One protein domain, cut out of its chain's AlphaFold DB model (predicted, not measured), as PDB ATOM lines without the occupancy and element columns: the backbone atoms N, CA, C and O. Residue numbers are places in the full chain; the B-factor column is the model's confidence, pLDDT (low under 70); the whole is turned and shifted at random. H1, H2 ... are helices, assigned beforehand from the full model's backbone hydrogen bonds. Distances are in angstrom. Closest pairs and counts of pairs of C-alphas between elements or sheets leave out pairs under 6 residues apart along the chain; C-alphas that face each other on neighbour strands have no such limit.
ATOM      1  N   ALA A  17      94.936 -50.615  18.132       96.50
ATOM      2  CA  ALA A  17      93.822 -49.863  17.561       96.50
ATOM      3  C   ALA A  17      92.680 -50.792  17.111       96.50
ATOM      4  O   ALA A  17      91.516 -50.540  17.414       96.50
ATOM      5  N   LEU A  18      93.009 -51.915  16.463       95.25
ATOM      6  CA  LEU A  18      92.021 -52.923  16.081       95.25
ATOM      7  C   LEU A  18      91.324 -53.531  17.306       95.25
ATOM      8  O   LEU A  18      90.098 -53.619  17.334       95.25
ATOM      9  N   ALA A  19      92.082 -53.916  18.335       96.25
ATOM     10  CA  ALA A  19      91.517 -54.468  19.565       96.25
ATOM     11  C   ALA A  19      90.600 -53.465  20.284       96.25
ATOM     12  O   ALA A  19      89.528 -53.844  20.761       96.25
ATOM     13  N   GLN A  20      90.993 -52.189  20.324       97.75
ATOM     14  CA  GLN A  20      90.174 -51.109  20.870       97.75
ATOM     15  C   GLN A  20      88.860 -50.972  20.097       97.75
ATOM     16  O   GLN A  20      87.791 -51.042  20.703       97.75
ATOM     17  N   LYS A  21      88.932 -50.881  18.764       97.38
ATOM     18  CA  LYS A  21      87.751 -50.770  17.902       97.38
ATOM     19  C   LYS A  21      86.794 -51.951  18.086       97.38
ATOM     20  O   LYS A  21      85.595 -51.751  18.233       97.38
ATOM     21  N   ILE A  22      87.313 -53.181  18.133       97.81
ATOM     22  CA  ILE A  22      86.504 -54.384  18.389       97.81
ATOM     23  C   ILE A  22      85.790 -54.280  19.749       97.81
ATOM     24  O   ILE A  22      84.624 -54.662  19.865       97.81
ATOM     25  N   GLY A  23      86.458 -53.763  20.781       97.00
ATOM     26  CA  GLY A  23      85.847 -53.538  22.092       97.00
ATOM     27  C   GLY A  23      84.751 -52.466  22.078       97.00
ATOM     28  O   GLY A  23      83.681 -52.670  22.655       97.00
ATOM     29  N   GLU A  24      84.996 -51.346  21.403       98.06
ATOM     30  CA  GLU A  24      84.040 -50.244  21.240       98.06
ATOM     31  C   GLU A  24      82.798 -50.680  20.452       98.06
ATOM     32  O   GLU A  24      81.672 -50.434  20.893       98.06
ATOM     33  N   ASP A  25      82.989 -51.421  19.356       98.00
ATOM     34  CA  ASP A  25      81.904 -51.992  18.558       98.00
ATOM     35  C   ASP A  25      81.019 -52.917  19.408       98.00
ATOM     36  O   ASP A  25      79.794 -52.795  19.377       98.00
ATOM     37  N   TRP A  26      81.612 -53.783  20.241       96.81
ATOM     38  CA  TRP A  26      80.841 -54.624  21.164       96.81
ATOM     39  C   TRP A  26      80.021 -53.798  22.163       96.81
ATOM     40  O   TRP A  26      78.851 -54.102  22.411       96.81
ATOM     41  N   ASN A  27      80.606 -52.751  22.750       96.44
ATOM     42  CA  ASN A  27      79.900 -51.897  23.709       96.44
ATOM     43  C   ASN A  27      78.703 -51.193  23.060       96.44
ATOM     44  O   ASN A  27      77.631 -51.122  23.666       96.44
ATOM     45  N   ARG A  28      78.866 -50.716  21.824       98.00
ATOM     46  CA  ARG A  28      77.798 -50.084  21.046       98.00
ATOM     47  C   ARG A  28      76.686 -51.083  20.712       98.00
ATOM     48  O   ARG A  28      75.533 -50.836  21.056       98.00
ATOM     49  N   ILE A  29      77.038 -52.235  20.137       98.19
ATOM     50  CA  ILE A  29      76.090 -53.296  19.751       98.19
ATOM     51  C   ILE A  29      75.310 -53.799  20.970       98.19
ATOM     52  O   ILE A  29      74.082 -53.806  20.970       98.19
ATOM     53  N   SER A  30      76.009 -54.174  22.045       96.81
ATOM     54  CA  SER A  30      75.362 -54.683  23.261       96.81
ATOM     55  C   SER A  30      74.488 -53.636  23.955       96.81
ATOM     56  O   SER A  30      73.510 -53.990  24.606       96.81
ATOM     57  N   SER A  31      74.790 -52.343  23.815       97.25
ATOM     58  CA  SER A  31      73.924 -51.281  24.340       97.25
ATOM     59  C   SER A  31      72.659 -51.101  23.509       97.25
ATOM     60  O   SER A  31      71.586 -51.045  24.099       97.25
ATOM     61  N   ALA A  32      72.764 -51.120  22.179       98.19
ATOM     62  CA  ALA A  32      71.601 -51.051  21.295       98.19
ATOM     63  C   ALA A  32      70.654 -52.247  21.497       98.19
ATOM     64  O   ALA A  32      69.446 -52.071  21.625       98.19
ATOM     65  N   VAL A  33      71.194 -53.467  21.619       98.06
ATOM     66  CA  VAL A  33      70.382 -54.657  21.940       98.06
ATOM     67  C   VAL A  33      69.687 -54.504  23.297       98.06
ATOM     68  O   VAL A  33      68.523 -54.869  23.429       98.06
ATOM     69  N   ALA A  34      70.376 -53.959  24.304       97.75
ATOM     70  CA  ALA A  34      69.797 -53.768  25.632       97.75
ATOM     71  C   ALA A  34      68.652 -52.744  25.633       97.75
ATOM     72  O   ALA A  34      67.667 -52.946  26.335       97.75
ATOM     73  N   GLU A  35      68.774 -51.669  24.856       98.12
ATOM     74  CA  GLU A  35      67.733 -50.649  24.703       98.12
ATOM     75  C   GLU A  35      66.492 -51.208  23.995       98.12
ATOM     76  O   GLU A  35      65.373 -51.051  24.486       98.12
ATOM     77  N   LEU A  36      66.682 -51.934  22.889       98.44
ATOM     78  CA  LEU A  36      65.590 -52.590  22.160       98.44
ATOM     79  C   LEU A  36      64.878 -53.634  23.031       98.44
ATOM     80  O   LEU A  36      63.651 -53.707  23.039       98.44
ATOM     81  N   PHE A  37      65.641 -54.386  23.828       98.25
ATOM     82  CA  PHE A  37      65.084 -55.313  24.808       98.25
ATOM     83  C   PHE A  37      64.283 -54.589  25.898       98.25
ATOM     84  O   PHE A  37      63.145 -54.962  26.176       98.25
ATOM     85  N   ALA A  38      64.843 -53.531  26.494       97.12
ATOM     86  CA  ALA A  38      64.197 -52.775  27.568       97.12
ATOM     87  C   ALA A  38      62.909 -52.068  27.119       97.12
ATOM     88  O   ALA A  38      62.000 -51.876  27.921       97.12
ATOM     89  N   THR A  39      62.824 -51.702  25.840       97.31
ATOM     90  CA  THR A  39      61.644 -51.070  25.231       97.31
ATOM     91  C   THR A  39      60.638 -52.078  24.665       97.31
ATOM     92  O   THR A  39      59.610 -51.677  24.124       97.31
ATOM     93  N   GLY A  40      60.894 -53.385  24.809       97.50
ATOM     94  CA  GLY A  40      59.965 -54.443  24.406       97.50
ATOM     95  C   GLY A  40      59.872 -54.667  22.896       97.50
ATOM     96  O   GLY A  40      58.879 -55.218  22.422       97.50
ATOM     97  N   VAL A  41      60.879 -54.251  22.122       98.50
ATOM     98  CA  VAL A  41      60.898 -54.473  20.670       98.50
ATOM     99  C   VAL A  41      61.060 -55.974  20.378       98.50
ATOM    100  O   VAL A  41      61.988 -56.589  20.910       98.50
ATOM    101  N   PRO A  42      60.221 -56.591  19.523       98.50
ATOM    102  CA  PRO A  42      60.342 -58.009  19.177       98.50
ATOM    103  C   PRO A  42      61.709 -58.365  18.579       98.50
ATOM    104  O   PRO A  42      62.250 -57.616  17.772       98.50
ATOM    105  N   SER A  43      62.265 -59.531  18.918       98.38
ATOM    106  CA  SER A  43      63.609 -59.958  18.481       98.38
ATOM    107  C   SER A  43      63.762 -60.116  16.960       98.38
ATOM    108  O   SER A  43      64.877 -60.053  16.437       98.38
ATOM    109  N   ASN A  44      62.657 -60.313  16.238       98.19
ATOM    110  CA  ASN A  44      62.600 -60.400  14.779       98.19
ATOM    111  C   ASN A  44      62.295 -59.059  14.083       98.19
ATOM    112  O   ASN A  44      62.231 -59.027  12.855       98.19
ATOM    113  N   ASP A  45      62.110 -57.967  14.831       98.75
ATOM    114  CA  ASP A  45      61.848 -56.639  14.274       98.75
ATOM    115  C   ASP A  45      63.025 -56.182  13.386       98.75
ATOM    116  O   ASP A  45      64.188 -56.392  13.757       98.75
ATOM    117  N   PRO A  46      62.773 -55.526  12.235       98.50
ATOM    118  CA  PRO A  46      63.831 -55.041  11.346       98.50
ATOM    119  C   PRO A  46      64.909 -54.198  12.043       98.50
ATOM    120  O   PRO A  46      66.088 -54.318  11.711       98.50
ATOM    121  N   ARG A  47      64.536 -53.393  13.049       98.31
ATOM    122  CA  ARG A  47      65.481 -52.580  13.836       98.31
ATOM    123  C   ARG A  47      66.452 -53.454  14.623       98.31
ATOM    124  O   ARG A  47      67.644 -53.167  14.680       98.31
ATOM    125  N   VAL A  48      65.958 -54.551  15.196       98.75
ATOM    126  CA  VAL A  48      66.785 -55.526  15.917       98.75
ATOM    127  C   VAL A  48      67.678 -56.270  14.937       98.75
ATOM    128  O   VAL A  48      68.880 -56.384  15.163       98.75
ATOM    129  N   GLN A  49      67.123 -56.717  13.812       98.81
ATOM    130  CA  GLN A  49      67.872 -57.449  12.791       98.81
ATOM    131  C   GLN A  49      69.002 -56.610  12.177       98.81
ATOM    132  O   GLN A  49      70.073 -57.150  11.894       98.81
ATOM    133  N   GLN A  50      68.834 -55.288  12.069       98.69
ATOM    134  CA  GLN A  50      69.921 -54.377  11.708       98.69
ATOM    135  C   GLN A  50      71.081 -54.458  12.714       98.69
ATOM    136  O   GLN A  50      72.225 -54.663  12.303       98.69
ATOM    137  N   VAL A  51      70.802 -54.388  14.018       98.75
ATOM    138  CA  VAL A  51      71.829 -54.508  15.070       98.75
ATOM    139  C   VAL A  51      72.467 -55.904  15.080       98.75
ATOM    140  O   VAL A  51      73.682 -56.031  15.238       98.75
ATOM    141  N   ILE A  52      71.693 -56.967  14.845       98.81
ATOM    142  CA  ILE A  52      72.239 -58.331  14.753       98.81
ATOM    143  C   ILE A  52      73.122 -58.517  13.514       98.81
ATOM    144  O   ILE A  52      74.111 -59.250  13.583       98.81
ATOM    145  N   SER A  53      72.850 -57.817  12.411       98.75
ATOM    146  CA  SER A  53      73.749 -57.817  11.251       98.75
ATOM    147  C   SER A  53      75.128 -57.245  11.601       98.75
ATOM    148  O   SER A  53      76.156 -57.757  11.153       98.75
ATOM    149  N   GLU A  54      75.174 -56.226  12.462       98.69
ATOM    150  CA  GLU A  54      76.424 -55.664  12.967       98.69
ATOM    151  C   GLU A  54      77.111 -56.618  13.942       98.69
ATOM    152  O   GLU A  54      78.326 -56.786  13.862       98.69
ATOM    153  N   HIS A  55      76.348 -57.299  14.803       98.69
ATOM    154  CA  HIS A  55      76.869 -58.367  15.657       98.69
ATOM    155  C   HIS A  55      77.514 -59.491  14.834       98.69
ATOM    156  O   HIS A  55      78.624 -59.920  15.144       98.69
ATOM    157  N   TYR A  56      76.873 -59.935  13.751       98.69
ATOM    158  CA  TYR A  56      77.434 -60.944  12.851       98.69
ATOM    159  C   TYR A  56      78.766 -60.483  12.239       98.69
ATOM    160  O   TYR A  56      79.764 -61.202  12.308       98.69
ATOM    161  N   ARG A  57      78.824 -59.250  11.711       98.44
ATOM    162  CA  ARG A  57      80.077 -58.665  11.191       98.44
ATOM    163  C   ARG A  57      81.138 -58.524  12.282       98.44
ATOM    164  O   ARG A  57      82.316 -58.735  12.015       98.44
ATOM    165  N   TRP A  58      80.728 -58.194  13.505       98.50
ATOM    166  CA  TRP A  58      81.623 -58.092  14.650       98.50
ATOM    167  C   TRP A  58      82.263 -59.443  14.993       98.50
ATOM    168  O   TRP A  58      83.480 -59.496  15.175       98.50
ATOM    169  N   ILE A  59      81.488 -60.537  14.989       98.25
ATOM    170  CA  ILE A  59      82.023 -61.903  15.125       98.25
ATOM    171  C   ILE A  59      83.022 -62.223  14.003       98.25
ATOM    172  O   ILE A  59      84.047 -62.852  14.268       98.25
ATOM    173  N   GLY A  60      82.776 -61.697  12.799       97.62
ATOM    174  CA  GLY A  60      83.660 -61.776  11.631       97.62
ATOM    175  C   GLY A  60      85.111 -61.342  11.867       97.62
ATOM    176  O   GLY A  60      85.998 -61.816  11.165       97.62
ATOM    177  N   ASN A  61      85.385 -60.506  12.877       96.81
ATOM    178  CA  ASN A  61      86.761 -60.143  13.249       96.81
ATOM    179  C   ASN A  61      87.560 -61.315  13.849       96.81
ATOM    180  O   ASN A  61      88.785 -61.246  13.915       96.81
ATOM    181  N   PHE A  62      86.882 -62.363  14.325       96.62
ATOM    182  CA  PHE A  62      87.501 -63.534  14.951       96.62
ATOM    183  C   PHE A  62      87.456 -64.758  14.035       96.62
ATOM    184  O   PHE A  62      88.425 -65.506  13.955       96.62
ATOM    185  N   TRP A  63      86.314 -64.976  13.383       97.62
ATOM    186  CA  TRP A  63      86.072 -66.046  12.414       97.62
ATOM    187  C   TRP A  63      84.765 -65.757  11.664       97.62
ATOM    188  O   TRP A  63      83.945 -64.971  12.134       97.62
ATOM    189  N   THR A  64      84.545 -66.399  10.516       97.38
ATOM    190  CA  THR A  64      83.316 -66.221   9.724       97.38
ATOM    191  C   THR A  64      82.346 -67.382   9.962       97.38
ATOM    192  O   THR A  64      82.575 -68.466   9.425       97.38
ATOM    193  N   PRO A  65      81.275 -67.187  10.754       97.69
ATOM    194  CA  PRO A  65      80.287 -68.230  10.976       97.69
ATOM    195  C   PRO A  65      79.383 -68.462   9.763       97.69
ATOM    196  O   PRO A  65      78.882 -67.514   9.150       97.69
ATOM    197  N   ASP A  66      79.121 -69.738   9.488       98.50
ATOM    198  CA  ASP A  66      77.960 -70.207   8.723       98.50
ATOM    199  C   ASP A  66      76.690 -70.233   9.600       98.50
ATOM    200  O   ASP A  66      76.723 -69.896  10.791       98.50
ATOM    201  N   ARG A  67      75.544 -70.641   9.035       98.56
ATOM    202  CA  ARG A  67      74.282 -70.694   9.787       98.56
ATOM    203  C   ARG A  67      74.376 -71.602  11.014       98.56
ATOM    204  O   ARG A  67      73.998 -71.190  12.112       98.56
ATOM    205  N   ALA A  68      74.860 -72.831  10.840       98.50
ATOM    206  CA  ALA A  68      74.880 -73.842  11.897       98.50
ATOM    207  C   ALA A  68      75.745 -73.401  13.086       98.50
ATOM    208  O   ALA A  68      75.365 -73.523  14.255       98.50
ATOM    209  N   SER A  69      76.905 -72.842  12.782       98.44
ATOM    210  CA  SER A  69      77.874 -72.394  13.767       98.44
ATOM    211  C   SER A  69      77.436 -71.093  14.462       98.44
ATOM    212  O   SER A  69      77.629 -70.968  15.675       98.44
ATOM    213  N   TYR A  70      76.738 -70.180  13.769       98.62
ATOM    214  CA  TYR A  70      76.123 -69.001  14.393       98.62
ATOM    215  C   TYR A  70      74.966 -69.364  15.339       98.62
ATOM    216  O   TYR A  70      74.859 -68.796  16.428       98.62
ATOM    217  N   LEU A  71      74.141 -70.359  14.987       98.62
ATOM    218  CA  LEU A  71      73.098 -70.892  15.874       98.62
ATOM    219  C   LEU A  71      73.705 -71.519  17.135       98.62
ATOM    220  O   LEU A  71      73.280 -71.226  18.252       98.62
ATOM    221  N   ARG A  72      74.760 -72.327  16.982       98.19
ATOM    222  CA  ARG A  72      75.473 -72.916  18.126       98.19
ATOM    223  C   ARG A  72      76.092 -71.846  19.034       98.19
ATOM    224  O   ARG A  72      76.107 -72.015  20.254       98.19
ATOM    225  N   LEU A  73      76.576 -70.742  18.461       98.06
ATOM    226  CA  LEU A  73      77.050 -69.583  19.217       98.06
ATOM    227  C   LEU A  73      75.912 -68.924  20.018       98.06
ATOM    228  O   LEU A  73      76.104 -68.633  21.200       98.06
ATOM    229  N   ALA A  74      74.736 -68.742  19.407       98.19
ATOM    230  CA  ALA A  74      73.552 -68.194  20.073       98.19
ATOM    231  C   ALA A  74      73.137 -69.044  21.289       98.19
ATOM    232  O   ALA A  74      72.917 -68.515  22.378       98.19
ATOM    233  N   GLU A  75      73.121 -70.373  21.142       98.00
ATOM    234  CA  GLU A  75      72.861 -71.301  22.251       98.00
ATOM    235  C   GLU A  75      73.897 -71.171  23.372       98.00
ATOM    236  O   GLU A  75      73.566 -71.136  24.559       98.00
ATOM    237  N   MET A  76      75.177 -71.065  23.011       97.00
ATOM    238  CA  MET A  76      76.262 -70.947  23.982       97.00
ATOM    239  C   MET A  76      76.131 -69.695  24.862       97.00
ATOM    240  O   MET A  76      76.451 -69.761  26.052       97.00
ATOM    241  N   TYR A  77      75.654 -68.574  24.309       96.44
ATOM    242  CA  TYR A  77      75.470 -67.320  25.053       96.44
ATOM    243  C   TYR A  77      74.524 -67.475  26.243       96.44
ATOM    244  O   TYR A  77      74.728 -66.844  27.283       96.44
ATOM    245  N   VAL A  78      73.536 -68.359  26.117       95.38
ATOM    246  CA  VAL A  78      72.554 -68.638  27.161       95.38
ATOM    247  C   VAL A  78      73.000 -69.818  28.021       95.38
ATOM    248  O   VAL A  78      72.934 -69.718  29.244       95.38
ATOM    249  N   ASN A  79      73.496 -70.905  27.431       94.56
ATOM    250  CA  ASN A  79      73.743 -72.163  28.147       94.56
ATOM    251  C   ASN A  79      75.003 -72.152  29.024       94.56
ATOM    252  O   ASN A  79      75.100 -72.922  29.977       94.56
ATOM    253  N   GLN A  80      75.971 -71.278  28.743       94.44
ATOM    254  CA  GLN A  80      77.191 -71.175  29.540       94.44
ATOM    255  C   GLN A  80      77.153 -69.941  30.462       94.44
ATOM    256  O   GLN A  80      77.240 -68.808  29.974       94.44
ATOM    257  N   PRO A  81      77.137 -70.116  31.803       92.06
ATOM    258  CA  PRO A  81      76.966 -69.012  32.754       92.06
ATOM    259  C   PRO A  81      77.978 -67.870  32.605       92.06
ATOM    260  O   PRO A  81      77.650 -66.712  32.854       92.06
ATOM    261  N   LYS A  82      79.214 -68.172  32.182       94.12
ATOM    262  CA  LYS A  82      80.256 -67.158  31.956       94.12
ATOM    263  C   LYS A  82      79.904 -66.177  30.831       94.12
ATOM    264  O   LYS A  82      80.199 -64.992  30.962       94.12
ATOM    265  N   PHE A  83      79.268 -66.648  29.756       92.81
ATOM    266  CA  PHE A  83      78.885 -65.799  28.629       92.81
ATOM    267  C   PHE A  83      77.649 -64.981  28.975       92.81
ATOM    268  O   PHE A  83      77.695 -63.760  28.842       92.81
ATOM    269  N   ARG A  84      76.624 -65.623  29.549       93.38
ATOM    270  CA  ARG A  84      75.422 -64.938  30.038       93.38
ATOM    271  C   ARG A  84      75.773 -63.777  30.970       93.38
ATOM    272  O   ARG A  84      75.416 -62.639  30.692       93.38
ATOM    273  N   ARG A  85      76.584 -64.033  32.007       93.75
ATOM    274  CA  ARG A  85      77.033 -62.995  32.955       93.75
ATOM    275  C   ARG A  85      77.796 -61.854  32.290       93.75
ATOM    276  O   ARG A  85      77.705 -60.725  32.751       93.75
ATOM    277  N   ARG A  86      78.582 -62.133  31.246       92.12
ATOM    278  CA  ARG A  86      79.339 -61.100  30.526       92.12
ATOM    279  C   ARG A  86      78.426 -60.229  29.663       92.12
ATOM    280  O   ARG A  86      78.640 -59.022  29.634       92.12
ATOM    281  N   ILE A  87      77.458 -60.835  28.978       92.81
ATOM    282  CA  ILE A  87      76.495 -60.148  28.104       92.81
ATOM    283  C   ILE A  87      75.559 -59.270  28.935       92.81
ATOM    284  O   ILE A  87      75.375 -58.099  28.623       92.81
ATOM    285  N   GLU A  88      75.040 -59.806  30.038       93.75
ATOM    286  CA  GLU A  88      74.083 -59.109  30.906       93.75
ATOM    287  C   GLU A  88      74.762 -58.158  31.907       93.75
ATOM    288  O   GLU A  88      74.108 -57.515  32.728       93.75
ATOM    289  N   ARG A  89      76.094 -58.030  31.868       93.00
ATOM    290  CA  ARG A  89      76.829 -57.191  32.817       93.00
ATOM    291  C   ARG A  89      76.435 -55.724  32.650       93.00
ATOM    292  O   ARG A  89      76.782 -55.105  31.647       93.00
ATOM    293  N   LYS A  90      75.813 -55.152  33.688       90.44
ATOM    294  CA  LYS A  90      75.252 -53.784  33.693       90.44
ATOM    295  C   LYS A  90      74.120 -53.589  32.670       90.44
ATOM    296  O   LYS A  90      73.884 -52.461  32.243       90.44
ATOM    297  N   LYS A  91      73.453 -54.668  32.254       92.81
ATOM    298  CA  LYS A  91      72.321 -54.668  31.320       92.81
ATOM    299  C   LYS A  91      71.101 -55.342  31.970       92.81
ATOM    300  O   LYS A  91      71.268 -56.009  32.992       92.81
ATOM    301  N   PRO A  92      69.886 -55.169  31.420       92.69
ATOM    302  CA  PRO A  92      68.696 -55.828  31.951       92.69
ATOM    303  C   PRO A  92      68.817 -57.362  31.934       92.69
ATOM    304  O   PRO A  92      69.379 -57.945  31.004       92.69
ATOM    305  N   GLN A  93      68.269 -58.020  32.957       93.25
ATOM    306  CA  GLN A  93      68.234 -59.481  33.046       93.25
ATOM    307  C   GLN A  93      67.368 -60.076  31.927       93.25
ATOM    308  O   GLN A  93      66.305 -59.546  31.617       93.25
ATOM    309  N   GLY A  94      67.804 -61.189  31.330       93.94
ATOM    310  CA  GLY A  94      67.092 -61.843  30.227       93.94
ATOM    311  C   GLY A  94      67.524 -61.355  28.842       93.94
ATOM    312  O   GLY A  94      67.196 -61.995  27.841       93.94
ATOM    313  N   MET A  95      68.339 -60.297  28.768       95.62
ATOM    314  CA  MET A  95      68.894 -59.792  27.513       95.62
ATOM    315  C   MET A  95      69.698 -60.864  26.759       95.62
ATOM    316  O   MET A  95      69.688 -60.875  25.530       95.62
ATOM    317  N   ALA A  96      70.374 -61.796  27.446       97.06
ATOM    318  CA  ALA A  96      71.108 -62.859  26.753       97.06
ATOM    319  C   ALA A  96      70.175 -63.806  25.979       97.06
ATOM    320  O   ALA A  96      70.519 -64.233  24.877       97.06
ATOM    321  N   ALA A  97      68.998 -64.116  26.532       97.81
ATOM    322  CA  ALA A  97      67.990 -64.920  25.845       97.81
ATOM    323  C   ALA A  97      67.398 -64.158  24.654       97.81
ATOM    324  O   ALA A  97      67.283 -64.710  23.566       97.81
ATOM    325  N   TYR A  98      67.123 -62.863  24.826       98.50
ATOM    326  CA  TYR A  98      66.672 -61.998  23.737       98.50
ATOM    327  C   TYR A  98      67.682 -61.919  22.580       98.50
ATOM    328  O   TYR A  98      67.312 -62.067  21.415       98.50
ATOM    329  N   LEU A  99      68.972 -61.753  22.898       98.44
ATOM    330  CA  LEU A  99      70.051 -61.764  21.910       98.44
ATOM    331  C   LEU A  99      70.112 -63.105  21.165       98.44
ATOM    332  O   LEU A  99      70.247 -63.105  19.943       98.44
ATOM    333  N   ARG A 100      69.964 -64.236  21.870       98.69
ATOM    334  CA  ARG A 100      69.879 -65.565  21.244       98.69
ATOM    335  C   ARG A 100      68.738 -65.632  20.227       98.69
ATOM    336  O   ARG A 100      68.997 -66.004  19.086       98.69
ATOM    337  N   GLU A 101      67.516 -65.248  20.599       98.75
ATOM    338  CA  GLU A 101      66.367 -65.283  19.676       98.75
ATOM    339  C   GLU A 101      66.617 -64.421  18.433       98.75
ATOM    340  O   GLU A 101      66.409 -64.853  17.299       98.75
ATOM    341  N   ALA A 102      67.141 -63.212  18.633       98.75
ATOM    342  CA  ALA A 102      67.441 -62.294  17.544       98.75
ATOM    343  C   ALA A 102      68.521 -62.850  16.592       98.75
ATOM    344  O   ALA A 102      68.398 -62.724  15.370       98.75
ATOM    345  N   MET A 103      69.549 -63.516  17.138       98.81
ATOM    346  CA  MET A 103      70.571 -64.229  16.363       98.81
ATOM    347  C   MET A 103      69.987 -65.394  15.561       98.81
ATOM    348  O   MET A 103      70.381 -65.575  14.408       98.81
ATOM    349  N   ILE A 104      69.055 -66.160  16.136       98.81
ATOM    350  CA  ILE A 104      68.387 -67.276  15.452       98.81
ATOM    351  C   ILE A 104      67.618 -66.766  14.230       98.81
ATOM    352  O   ILE A 104      67.810 -67.292  13.133       98.81
ATOM    353  N   HIS A 105      66.814 -65.707  14.385       98.75
ATOM    354  CA  HIS A 105      66.101 -65.089  13.261       98.75
ATOM    355  C   HIS A 105      67.054 -64.641  12.147       98.75
ATOM    356  O   HIS A 105      66.834 -64.966  10.978       98.75
ATOM    357  N   TYR A 106      68.154 -63.976  12.509       98.81
ATOM    358  CA  TYR A 106      69.146 -63.525  11.538       98.81
ATOM    359  C   TYR A 106      69.799 -64.693  10.791       98.81
ATOM    360  O   TYR A 106      69.962 -64.627   9.570       98.81
ATOM    361  N   ALA A 107      70.157 -65.763  11.509       98.69
ATOM    362  CA  ALA A 107      70.814 -66.939  10.945       98.69
ATOM    363  C   ALA A 107      69.964 -67.589   9.846       98.69
ATOM    364  O   ALA A 107      70.457 -67.868   8.752       98.69
ATOM    365  N   TRP A 108      68.681 -67.807  10.137       98.50
ATOM    366  CA  TRP A 108      67.750 -68.429   9.198       98.50
ATOM    367  C   TRP A 108      67.458 -67.546   7.988       98.50
ATOM    368  O   TRP A 108      67.346 -68.065   6.881       98.50
ATOM    369  N   ALA A 109      67.390 -66.228   8.179       98.12
ATOM    370  CA  ALA A 109      67.093 -65.295   7.100       98.12
ATOM    371  C   ALA A 109      68.290 -65.003   6.174       98.12
ATOM    372  O   ALA A 109      68.081 -64.752   4.991       98.12
ATOM    373  N   ASN A 110      69.532 -65.022   6.681       98.19
ATOM    374  CA  ASN A 110      70.673 -64.424   5.965       98.19
ATOM    375  C   ASN A 110      71.865 -65.356   5.725       98.19
ATOM    376  O   ASN A 110      72.677 -65.087   4.840       98.19
ATOM    377  N   LEU A 111      72.027 -66.410   6.524       97.69
ATOM    378  CA  LEU A 111      73.210 -67.272   6.459       97.69
ATOM    379  C   LEU A 111      72.899 -68.549   5.686       97.69
ATOM    380  O   LEU A 111      71.733 -68.923   5.576       97.69
TER     381      LEU A 111
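Overview. This is residues 17 to 111 of the 112 residues of an uncharacterized protein of Saccharopolyspora hordei (UniProt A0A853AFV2). Two helix pairs, H1 with H2 and H3 with H5, each side by side and running opposite ways, cross nearly at right angles, with H5 packing on H1 and H2. Short H4 makes a corner after H3. The printed part, 95 residues with five named helices, H1 to H5 in order, is all helix and compact, with a radius of gyration of the C-alphas of 12.4 A and spans of 30 by 30 by 26 A.

Along the chain. From first to last C-alpha, H1, residues 17 to 38, beginning at (93.822, -49.863, 17.561), measures 31.4 A; H2, 46 to 59, 19.8 A; H3, 67 to 79, 18.4 A; H4, 81 to 87, 10.0 A; H5, 95 to 110, ending at (70.673, -64.424, 5.965), 22.1 A.

Arrangement. H1 and H2 form a hairpin at a shallow tilt of 27 degrees; their closest C-alphas, Ile 29 and Val 51, are 6.4 A apart. H3 touches the hub, H5, at 7 degrees, closest at C-alphas 74 and 100, 4.7 A. In H3, 8 of 9 O i to N i+4 pairs are within hydrogen-bond range; in H1, H2, H4 and H5 every pair is.

Size, cuts and confidence. The farthest C-alphas, Ala 17 and Gly 40, are 34.8 A apart. The printed part has no cut, no link is long, and no printed residue is under 70 in pLDDT.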